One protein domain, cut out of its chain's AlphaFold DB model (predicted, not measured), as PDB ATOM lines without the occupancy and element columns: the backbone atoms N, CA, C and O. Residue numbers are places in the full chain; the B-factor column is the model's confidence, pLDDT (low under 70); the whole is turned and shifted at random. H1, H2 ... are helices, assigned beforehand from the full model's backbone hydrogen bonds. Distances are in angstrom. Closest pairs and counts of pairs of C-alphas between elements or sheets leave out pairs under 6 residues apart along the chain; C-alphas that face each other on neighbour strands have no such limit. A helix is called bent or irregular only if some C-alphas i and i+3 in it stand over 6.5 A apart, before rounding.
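Overview. This is residues 2 to 76 of the 116 residues of the protein "CRISPR-associated Cse5e family protein" of Klebsiella pneumoniae subsp. ozaenae (UniProt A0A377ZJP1). This domain has little regular structure: long loops run through the middle of a flat shape, with H1 along one side of them and H2 along the other. Residues 11 to 16 and 49 to 53 pass between the two helices. The printed part has 75 residues with two named helices, H1 then H2, and no named strand; the class is all helix, with 26 residues in named elements. It is loose, with a radius of gyration of the C-alphas of 14.4 A and spans of 44 by 32 by 17 A.

Along the chain. Residues 2 to 19 hold no named element, from C-alpha 2 at (152.169, 280.827, 185.746). H1, residues 20 to 31, measures 17.9 A and begins at (144.050, 239.078, 181.659). H2, residues 58 to 71, measures 19.9 A and ends at (150.277, 255.170, 156.316).

Arrangement. H1 and H2 are apart. H1 is irregular, but only just: C-alphas 24 and 27 are 6.7 A apart. Every O i to N i+4 pair is within hydrogen-bond range in H2, and 6 of 8 in H1.

Size, cuts and confidence. The C-alphas farthest apart, of Thr 2 and Asp 56, are 44.9 A apart. The link from H1 to H2, 26 residues, is long. The printed part has no cut, and no printed residue is under 70 in pLDDT.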
ATOM      1  N   THR A   2     151.686 282.223 185.817       94.44
ATOM      2  CA  THR A   2     152.169 280.827 185.746       94.44
ATOM      3  C   THR A   2     152.569 280.492 184.318       94.44
ATOM      4  O   THR A   2     151.761 280.702 183.415       94.44
ATOM      5  N   TYR A   3     153.756 279.925 184.127       94.62
ATOM      6  CA  TYR A   3     154.235 279.460 182.826       94.62
ATOM      7  C   TYR A   3     153.988 277.960 182.686       94.62
ATOM      8  O   TYR A   3     154.184 277.194 183.630       94.62
ATOM      9  N   ARG A   4     153.491 277.541 181.521       95.12
ATOM     10  CA  ARG A   4     153.179 276.139 181.226       95.12
ATOM     11  C   ARG A   4     153.742 275.796 179.859       95.12
ATOM     12  O   ARG A   4     153.384 276.433 178.876       95.12
ATOM     13  N   HIS A   5     154.591 274.780 179.826       95.69
ATOM     14  CA  HIS A   5     155.197 274.280 178.599       95.69
ATOM     15  C   HIS A   5     154.354 273.142 178.018       95.69
ATOM     16  O   HIS A   5     153.774 272.339 178.765       95.69
ATOM     17  N   TYR A   6     154.277 273.113 176.691       96.06
ATOM     18  CA  TYR A   6     153.528 272.146 175.899       96.06
ATOM     19  C   TYR A   6     154.428 271.626 174.783       96.06
ATOM     20  O   TYR A   6     155.167 272.404 174.184       96.06
ATOM     21  N   LEU A   7     154.343 270.324 174.517       95.38
ATOM     22  CA  LEU A   7     154.952 269.709 173.345       95.38
ATOM     23  C   LEU A   7     153.996 269.872 172.157       95.38
ATOM     24  O   LEU A   7     152.789 269.683 172.316       95.38
ATOM     25  N   GLN A   8     154.525 270.247 170.994       94.06
ATOM     26  CA  GLN A   8     153.758 270.452 169.764       94.06
ATOM     27  C   GLN A   8     154.230 269.487 168.677       94.06
ATOM     28  O   GLN A   8     155.380 269.063 168.697       94.06
ATOM     29  N   ASP A   9     153.318 269.150 167.760       92.19
ATOM     30  CA  ASP A   9     153.557 268.279 166.597       92.19
ATOM     31  C   ASP A   9     154.227 266.930 166.930       92.19
ATOM     32  O   ASP A   9     155.033 266.397 166.172       92.19
ATOM     33  N   ALA A  10     153.887 266.365 168.093       92.44
ATOM     34  CA  ALA A  10     154.389 265.073 168.541       92.44
ATOM     35  C   ALA A  10     153.292 264.008 168.488       92.44
ATOM     36  O   ALA A  10     152.156 264.238 168.910       92.44
ATOM     37  N   VAL A  11     153.660 262.823 168.003       94.94
ATOM     38  CA  VAL A  11     152.789 261.648 167.911       94.94
ATOM     39  C   VAL A  11     153.481 260.490 168.612       94.94
ATOM     40  O   VAL A  11     154.669 260.259 168.405       94.94
ATOM     41  N   PHE A  12     152.730 259.756 169.429       96.12
ATOM     42  CA  PHE A  12     153.244 258.627 170.193       96.12
ATOM     43  C   PHE A  12     152.459 257.366 169.855       96.12
ATOM     44  O   PHE A  12     151.231 257.389 169.806       96.12
ATOM     45  N   ALA A  13     153.176 256.260 169.685       96.94
ATOM     46  CA  ALA A  13     152.614 254.921 169.777       96.94
ATOM     47  C   ALA A  13     153.047 254.313 171.113       96.94
ATOM     48  O   ALA A  13     154.216 254.410 171.489       96.94
ATOM     49  N   VAL A  14     152.106 253.702 171.832       96.88
ATOM     50  CA  VAL A  14     152.355 253.088 173.139       96.88
ATOM     51  C   VAL A  14     151.927 251.631 173.075       96.88
ATOM     52  O   VAL A  14     150.773 251.336 172.780       96.88
ATOM     53  N   VAL A  15     152.862 250.732 173.374       96.88
ATOM     54  CA  VAL A  15     152.592 249.306 173.566       96.88
ATOM     55  C   VAL A  15     152.734 249.012 175.052       96.88
ATOM     56  O   VAL A  15     153.758 249.326 175.653       96.88
ATOM     57  N   MET A  16     151.693 248.435 175.643       95.31
ATOM     58  CA  MET A  16     151.626 248.116 177.065       95.31
ATOM     59  C   MET A  16     151.334 246.627 177.229       95.31
ATOM     60  O   MET A  16     150.402 246.113 176.617       95.31
ATOM     61  N   GLY A  17     152.119 245.947 178.066       95.19
ATOM     62  CA  GLY A  17     151.804 244.586 178.495       95.19
ATOM     63  C   GLY A  17     150.606 244.598 179.440       95.19
ATOM     64  O   GLY A  17     150.575 245.389 180.382       95.19
ATOM     65  N   LEU A  18     149.623 243.735 179.184       94.56
ATOM     66  CA  LEU A  18     148.379 243.667 179.951       94.56
ATOM     67  C   LEU A  18     148.242 242.309 180.641       94.56
ATOM     68  O   LEU A  18     148.512 241.269 180.044       94.56
ATOM     69  N   GLY A  19     147.771 242.317 181.888       94.75
ATOM     70  CA  GLY A  19     147.213 241.121 182.521       94.75
ATOM     71  C   GLY A  19     145.829 240.781 181.955       94.75
ATOM     72  O   GLY A  19     145.178 241.632 181.350       94.75
ATOM     73  N   SER A  20     145.335 239.564 182.199       91.19
ATOM     74  CA  SER A  20     144.050 239.078 181.659       91.19
ATOM     75  C   SER A  20     142.871 240.014 181.953       91.19
ATOM     76  O   SER A  20     142.181 240.451 181.038       91.19
ATOM     77  N   GLN A  21     142.700 240.423 183.212       93.81
ATOM     78  CA  GLN A  21     141.627 241.344 183.612       93.81
ATOM     79  C   GLN A  21     141.724 242.718 182.921       93.81
ATOM     80  O   GLN A  21     140.714 243.363 182.627       93.81
ATOM     81  N   GLN A  22     142.944 243.193 182.669       94.56
ATOM     82  CA  GLN A  22     143.172 244.472 181.994       94.56
ATOM     83  C   GLN A  22     142.878 244.364 180.498       94.56
ATOM     84  O   GLN A  22     142.304 245.290 179.932       94.56
ATOM     85  N   ALA A  23     143.235 243.240 179.873       93.69
ATOM     86  CA  ALA A  23     142.937 242.970 178.471       93.69
ATOM     87  C   ALA A  23     141.425 242.924 178.196       93.69
ATOM     88  O   ALA A  23     140.995 243.319 177.118       93.69
ATOM     89  N   GLU A  24     140.614 242.515 179.173       92.38
ATOM     90  CA  GLU A  24     139.151 242.542 179.061       92.38
ATOM     91  C   GLU A  24     138.570 243.954 179.249       92.38
ATOM     92  O   GLU A  24     137.737 244.396 178.462       92.38
ATOM     93  N   SER A  25     139.022 244.689 180.270       95.00
ATOM     94  CA  SER A  25     138.366 245.939 180.700       95.00
ATOM     95  C   SER A  25     138.897 247.221 180.046       95.00
ATOM     96  O   SER A  25     138.133 248.158 179.807       95.00
ATOM     97  N   LEU A  26     140.197 247.306 179.738       94.94
ATOM     98  CA  LEU A  26     140.791 248.528 179.179       94.94
ATOM     99  C   LEU A  26     140.282 248.881 177.774       94.94
ATOM    100  O   LEU A  26     140.041 250.068 177.540       94.94
ATOM    101  N   PRO A  27     140.095 247.932 176.835       94.75
ATOM    102  CA  PRO A  27     139.551 248.257 175.519       94.75
ATOM    103  C   PRO A  27     138.176 248.902 175.599       94.75
ATOM    104  O   PRO A  27     137.918 249.873 174.892       94.75
ATOM    105  N   GLU A  28     137.301 248.375 176.455       95.19
ATOM    106  CA  GLU A  28     135.957 248.912 176.645       95.19
ATOM    107  C   GLU A  28     136.022 250.320 177.241       95.19
ATOM    108  O   GLU A  28     135.407 251.239 176.704       95.19
ATOM    109  N   ALA A  29     136.838 250.518 178.280       95.88
ATOM    110  CA  ALA A  29     136.998 251.815 178.931       95.88
ATOM    111  C   ALA A  29     137.616 252.888 178.016       95.88
ATOM    112  O   ALA A  29     137.286 254.066 178.146       95.88
ATOM    113  N   LEU A  30     138.509 252.512 177.093       95.38
ATOM    114  CA  LEU A  30     139.112 253.448 176.137       95.38
ATOM    115  C   LEU A  30     138.190 253.776 174.956       95.38
ATOM    116  O   LEU A  30     138.271 254.880 174.420       95.38
ATOM    117  N   GLN A  31     137.337 252.836 174.542       95.00
ATOM    118  CA  GLN A  31     136.361 253.051 173.469       95.00
ATOM    119  C   GLN A  31     135.110 253.786 173.967       95.00
ATOM    120  O   GLN A  31     134.562 254.608 173.238       95.00
ATOM    121  N   ASN A  32     134.694 253.533 175.210       95.81
ATOM    122  CA  ASN A  32     133.515 254.126 175.843       95.81
ATOM    123  C   ASN A  32     133.892 254.801 177.174       95.81
ATOM    124  O   ASN A  32     133.500 254.336 178.249       95.81
ATOM    125  N   PRO A  33     134.681 255.887 177.141       96.00
ATOM    126  CA  PRO A  33     135.182 256.488 178.361       96.00
ATOM    127  C   PRO A  33     134.070 257.228 179.117       96.00
ATOM    128  O   PRO A  33     133.348 258.051 178.559       96.00
ATOM    129  N   VAL A  34     133.966 256.977 180.427       97.44
ATOM    130  CA  VAL A  34     133.036 257.697 181.323       97.44
ATOM    131  C   VAL A  34     133.434 259.172 181.484       97.44
ATOM    132  O   VAL A  34     132.584 260.032 181.708       97.44
ATOM    133  N   TRP A  35     134.731 259.470 181.365       95.12
ATOM    134  CA  TRP A  35     135.286 260.821 181.402       95.12
ATOM    135  C   TRP A  35     136.069 261.111 180.131       95.12
ATOM    136  O   TRP A  35     136.804 260.251 179.660       95.12
ATOM    137  N   ASP A  36     135.999 262.349 179.645       95.12
ATOM    138  CA  ASP A  36     136.799 262.787 178.503       95.12
ATOM    139  C   ASP A  36     138.292 262.464 178.683       95.12
ATOM    140  O   ASP A  36     138.883 262.674 179.752       95.12
ATOM    141  N   LEU A  37     138.911 261.994 177.605       96.00
ATOM    142  CA  LEU A  37     140.325 261.644 177.570       96.00
ATOM    143  C   LEU A  37     141.159 262.847 177.116       96.00
ATOM    144  O   LEU A  37     140.776 263.576 176.203       96.00
ATOM    145  N   TYR A  38     142.321 263.042 177.741       96.56
ATOM    146  CA  TYR A  38     143.213 264.174 177.474       96.56
ATOM    147  C   TYR A  38     144.685 263.754 177.537       96.56
ATOM    148  O   TYR A  38     145.068 262.934 178.372       96.56
ATOM    149  N   LEU A  39     145.537 264.378 176.721       96.00
ATOM    150  CA  LEU A  39     146.983 264.136 176.710       96.00
ATOM    151  C   LEU A  39     147.691 265.067 177.708       96.00
ATOM    152  O   LEU A  39     148.158 266.162 177.387       96.00
ATOM    153  N   GLY A  40     147.720 264.647 178.973       94.19
ATOM    154  CA  GLY A  40     148.364 265.361 180.079       94.19
ATOM    155  C   GLY A  40     147.496 266.459 180.701       94.19
ATOM    156  O   GLY A  40     147.158 266.383 181.881       94.19
ATOM    157  N   ARG A  41     147.114 267.495 179.941       95.00
ATOM    158  CA  ARG A  41     146.235 268.586 180.419       95.00
ATOM    159  C   ARG A  41     144.910 268.585 179.662       95.00
ATOM    160  O   ARG A  41     144.901 268.292 178.477       95.00
ATOM    161  N   LYS A  42     143.821 269.033 180.307       95.56
ATOM    162  CA  LYS A  42     142.477 269.135 179.692       95.56
ATOM    163  C   LYS A  42     142.422 269.968 178.400       95.56
ATOM    164  O   LYS A  42     141.522 269.801 177.596       95.56
ATOM    165  N   SER A  43     143.382 270.870 178.201       95.56
ATOM    166  CA  SER A  43     143.505 271.662 176.973       95.56
ATOM    167  C   SER A  43     144.087 270.883 175.784       95.56
ATOM    168  O   SER A  43     144.103 271.410 174.681       95.56
ATOM    169  N   CYS A  44     144.613 269.675 176.001       95.88
ATOM    170  CA  CYS A  44     145.246 268.841 174.981       95.88
ATOM    171  C   CYS A  44     144.321 267.669 174.640       95.88
ATOM    172  O   CYS A  44     144.497 266.556 175.144       95.88
ATOM    173  N   VAL A  45     143.297 267.943 173.835       95.25
ATOM    174  CA  VAL A  45     142.340 266.929 173.369       95.25
ATOM    175  C   VAL A  45     143.038 266.003 172.359       95.25
ATOM    176  O   VAL A  45     143.743 266.513 171.486       95.25
ATOM    177  N   PRO A  46     142.890 264.668 172.461       95.12
ATOM    178  CA  PRO A  46     143.435 263.739 171.478       95.12
ATOM    179  C   PRO A  46     142.869 264.017 170.081       95.12
ATOM    180  O   PRO A  46     141.659 264.150 169.912       95.12
ATOM    181  N   CYS A  47     143.739 264.065 169.074       92.19
ATOM    182  CA  CYS A  47     143.327 264.223 167.674       92.19
ATOM    183  C   CYS A  47     142.927 262.890 167.015       92.19
ATOM    184  O   CYS A  47     142.455 262.884 165.881       92.19
ATOM    185  N   GLU A  48     143.144 261.767 167.702       91.06
ATOM    186  CA  GLU A  48     142.875 260.412 167.223       91.06
ATOM    187  C   GLU A  48     142.352 259.521 168.356       91.06
ATOM    188  O   GLU A  48     142.488 259.854 169.537       91.06
ATOM    189  N   LEU A  49     141.780 258.368 167.994       92.12
ATOM    190  CA  LEU A  49     141.369 257.350 168.959       92.12
ATOM    191  C   LEU A  49     142.589 256.810 169.717       92.12
ATOM    192  O   LEU A  49     143.580 256.404 169.110       92.12
ATOM    193  N   ILE A  50     142.499 256.783 171.049       95.44
ATOM    194  CA  ILE A  50     143.581 256.278 171.908       95.44
ATOM    195  C   ILE A  50     143.704 254.755 171.792       95.44
ATOM    196  O   ILE A  50     144.812 254.223 171.775       95.44
ATOM    197  N   TYR A  51     142.578 254.045 171.698       96.44
ATOM    198  CA  TYR A  51     142.582 252.597 171.515       96.44
ATOM    199  C   TYR A  51     142.996 252.223 170.087       96.44
ATOM    200  O   TYR A  51     142.385 252.680 169.123       96.44
ATOM    201  N   GLN A  52     144.021 251.374 169.966       96.19
ATOM    202  CA  GLN A  52     144.597 250.927 168.688       96.19
ATOM    203  C   GLN A  52     144.662 249.391 168.562       96.19
ATOM    204  O   GLN A  52     145.361 248.875 167.693       96.19
ATOM    205  N   GLY A  53     143.944 248.648 169.412       95.81
ATOM    206  CA  GLY A  53     143.844 247.182 169.348       95.81
ATOM    207  C   GLY A  53     144.520 246.428 170.499       95.81
ATOM    208  O   GLY A  53     145.218 247.012 171.327       95.81
ATOM    209  N   ILE A  54     144.287 245.113 170.532       96.31
ATOM    210  CA  ILE A  54     144.990 244.127 171.367       96.31
ATOM    211  C   ILE A  54     145.707 243.156 170.433       96.31
ATOM    212  O   ILE A  54     145.162 242.778 169.398       96.31
ATOM    213  N   TYR A  55     146.912 242.751 170.823       96.50
ATOM    214  CA  TYR A  55     147.758 241.847 170.055       96.50
ATOM    215  C   TYR A  55     148.368 240.798 170.979       96.50
ATOM    216  O   TYR A  55     148.659 241.089 172.139       96.50
ATOM    217  N   ASP A  56     148.607 239.603 170.442       95.06
ATOM    218  CA  ASP A  56     149.140 238.464 171.202       95.06
ATOM    219  C   ASP A  56     150.626 238.620 171.568       95.06
ATOM    220  O   ASP A  56     151.142 237.895 172.417       95.06
ATOM    221  N   SER A  57     151.331 239.566 170.937       96.56
ATOM    222  CA  SER A  57     152.734 239.852 171.226       96.56
ATOM    223  C   SER A  57     153.094 241.326 171.041       96.56
ATOM    224  O   SER A  57     152.434 242.078 170.312       96.56
ATOM    225  N   ALA A  58     154.186 241.739 171.689       96.06
ATOM    226  CA  ALA A  58     154.731 243.082 171.537       96.06
ATOM    227  C   ALA A  58     155.205 243.334 170.097       96.06
ATOM    228  O   ALA A  58     155.031 244.435 169.579       96.06
ATOM    229  N   GLU A  59     155.765 242.322 169.432       97.62
ATOM    230  CA  GLU A  59     156.211 242.390 168.040       97.62
ATOM    231  C   GLU A  59     155.041 242.696 167.102       97.62
ATOM    232  O   GLU A  59     155.152 243.596 166.269       97.62
ATOM    233  N   ALA A  60     153.908 242.005 167.268       97.94
ATOM    234  CA  ALA A  60     152.708 242.243 166.470       97.94
ATOM    235  C   ALA A  60     152.146 243.655 166.704       97.94
ATOM    236  O   ALA A  60     151.843 244.368 165.745       97.94
ATOM    237  N   ALA A  61     152.090 244.099 167.965       97.69
ATOM    238  CA  ALA A  61     151.649 245.449 168.312       97.69
ATOM    239  C   ALA A  61     152.550 246.532 167.691       97.69
ATOM    240  O   ALA A  61     152.062 247.490 167.086       97.69
ATOM    241  N   TRP A  62     153.874 246.371 167.784       97.31
ATOM    242  CA  TRP A  62     154.826 247.306 167.183       97.31
ATOM    243  C   TRP A  62     154.788 247.281 165.654       97.31
ATOM    244  O   TRP A  62     154.927 248.338 165.038       97.31
ATOM    245  N   GLN A  63     154.567 246.121 165.030       97.50
ATOM    246  CA  GLN A  63     154.401 246.028 163.580       97.50
ATOM    247  C   GLN A  63     153.164 246.806 163.110       97.50
ATOM    248  O   GLN A  63     153.234 247.546 162.124       97.50
ATOM    249  N   GLN A  64     152.052 246.709 163.841       97.56
ATOM    250  CA  GLN A  64     150.862 247.492 163.526       97.56
ATOM    251  C   GLN A  64     151.091 248.994 163.734       97.56
ATOM    252  O   GLN A  64     150.706 249.800 162.886       97.56
ATOM    253  N   ALA A  65     151.771 249.385 164.816       96.62
ATOM    254  CA  ALA A  65     152.124 250.782 165.060       96.62
ATOM    255  C   ALA A  65     152.992 251.370 163.931       96.62
ATOM    256  O   ALA A  65     152.749 252.498 163.498       96.62
ATOM    257  N   ARG A  66     153.960 250.600 163.411       96.50
ATOM    258  CA  ARG A  66     154.780 250.993 162.250       96.50
ATOM    259  C   ARG A  66     153.937 251.157 160.993       96.50
ATOM    260  O   ARG A  66     154.019 252.197 160.352       96.50
ATOM    261  N   THR A  67     153.066 250.194 160.705       97.25
ATOM    262  CA  THR A  67     152.151 250.251 159.553       97.25
ATOM    263  C   THR A  67     151.272 251.511 159.603       97.25
ATOM    264  O   THR A  67     151.115 252.220 158.606       97.25
ATOM    265  N   LEU A  68     150.739 251.849 160.783       95.81
ATOM    266  CA  LEU A  68     149.949 253.065 160.977       95.81
ATOM    267  C   LEU A  68     150.795 254.331 160.784       95.81
ATOM    268  O   LEU A  68     150.358 255.256 160.095       95.81
ATOM    269  N   ALA A  69     152.001 254.369 161.353       95.81
ATOM    270  CA  ALA A  69     152.933 255.480 161.187       95.81
ATOM    271  C   ALA A  69     153.288 255.708 159.707       95.81
ATOM    272  O   ALA A  69     153.179 256.836 159.226       95.81
ATOM    273  N   GLU A  70     153.610 254.647 158.965       97.00
ATOM    274  CA  GLU A  70     153.903 254.681 157.527       97.00
ATOM    275  C   GLU A  70     152.712 255.210 156.723       97.00
ATOM    276  O   GLU A  70     152.865 256.144 155.933       97.00
ATOM    277  N   SER A  71     151.501 254.704 156.988       97.00
ATOM    278  CA  SER A  71     150.277 255.170 156.316       97.00
ATOM    279  C   SER A  71     150.018 256.670 156.525       97.00
ATOM    280  O   SER A  71     149.476 257.353 155.655       97.00
ATOM    281  N   LYS A  72     150.461 257.207 157.668       95.69
ATOM    282  CA  LYS A  72     150.349 258.621 158.045       95.69
ATOM    283  C   LYS A  72     151.608 259.428 157.735       95.69
ATOM    284  O   LYS A  72     151.660 260.606 158.092       95.69
ATOM    285  N   ARG A  73     152.587 258.828 157.046       96.69
ATOM    286  CA  ARG A  73     153.876 259.434 156.675       96.69
ATOM    287  C   ARG A  73     154.616 260.004 157.887       96.69
ATOM    288  O   ARG A  73     155.043 261.156 157.882       96.69
ATOM    289  N   ARG A  74     154.706 259.211 158.954       94.69
ATOM    290  CA  ARG A  74     155.422 259.552 160.187       94.69
ATOM    291  C   ARG A  74     156.728 258.781 160.269       94.69
ATOM    292  O   ARG A  74     156.771 257.597 159.946       94.69
ATOM    293  N   THR A  75     157.758 259.459 160.754       92.75
ATOM    294  CA  THR A  75     159.080 258.879 160.990       92.75
ATOM    295  C   THR A  75     159.290 258.726 162.487       92.75
ATOM    296  O   THR A  75     158.935 259.614 163.263       92.75
ATOM    297  N   LEU A  76     159.848 257.591 162.898       94.06
ATOM    298  CA  LEU A  76     160.213 257.357 164.287       94.06
ATOM    299  C   LEU A  76     161.405 258.245 164.658       94.06
ATOM    300  O   LEU A  76     162.427 258.195 163.987       94.06
TER     301      LEU A  76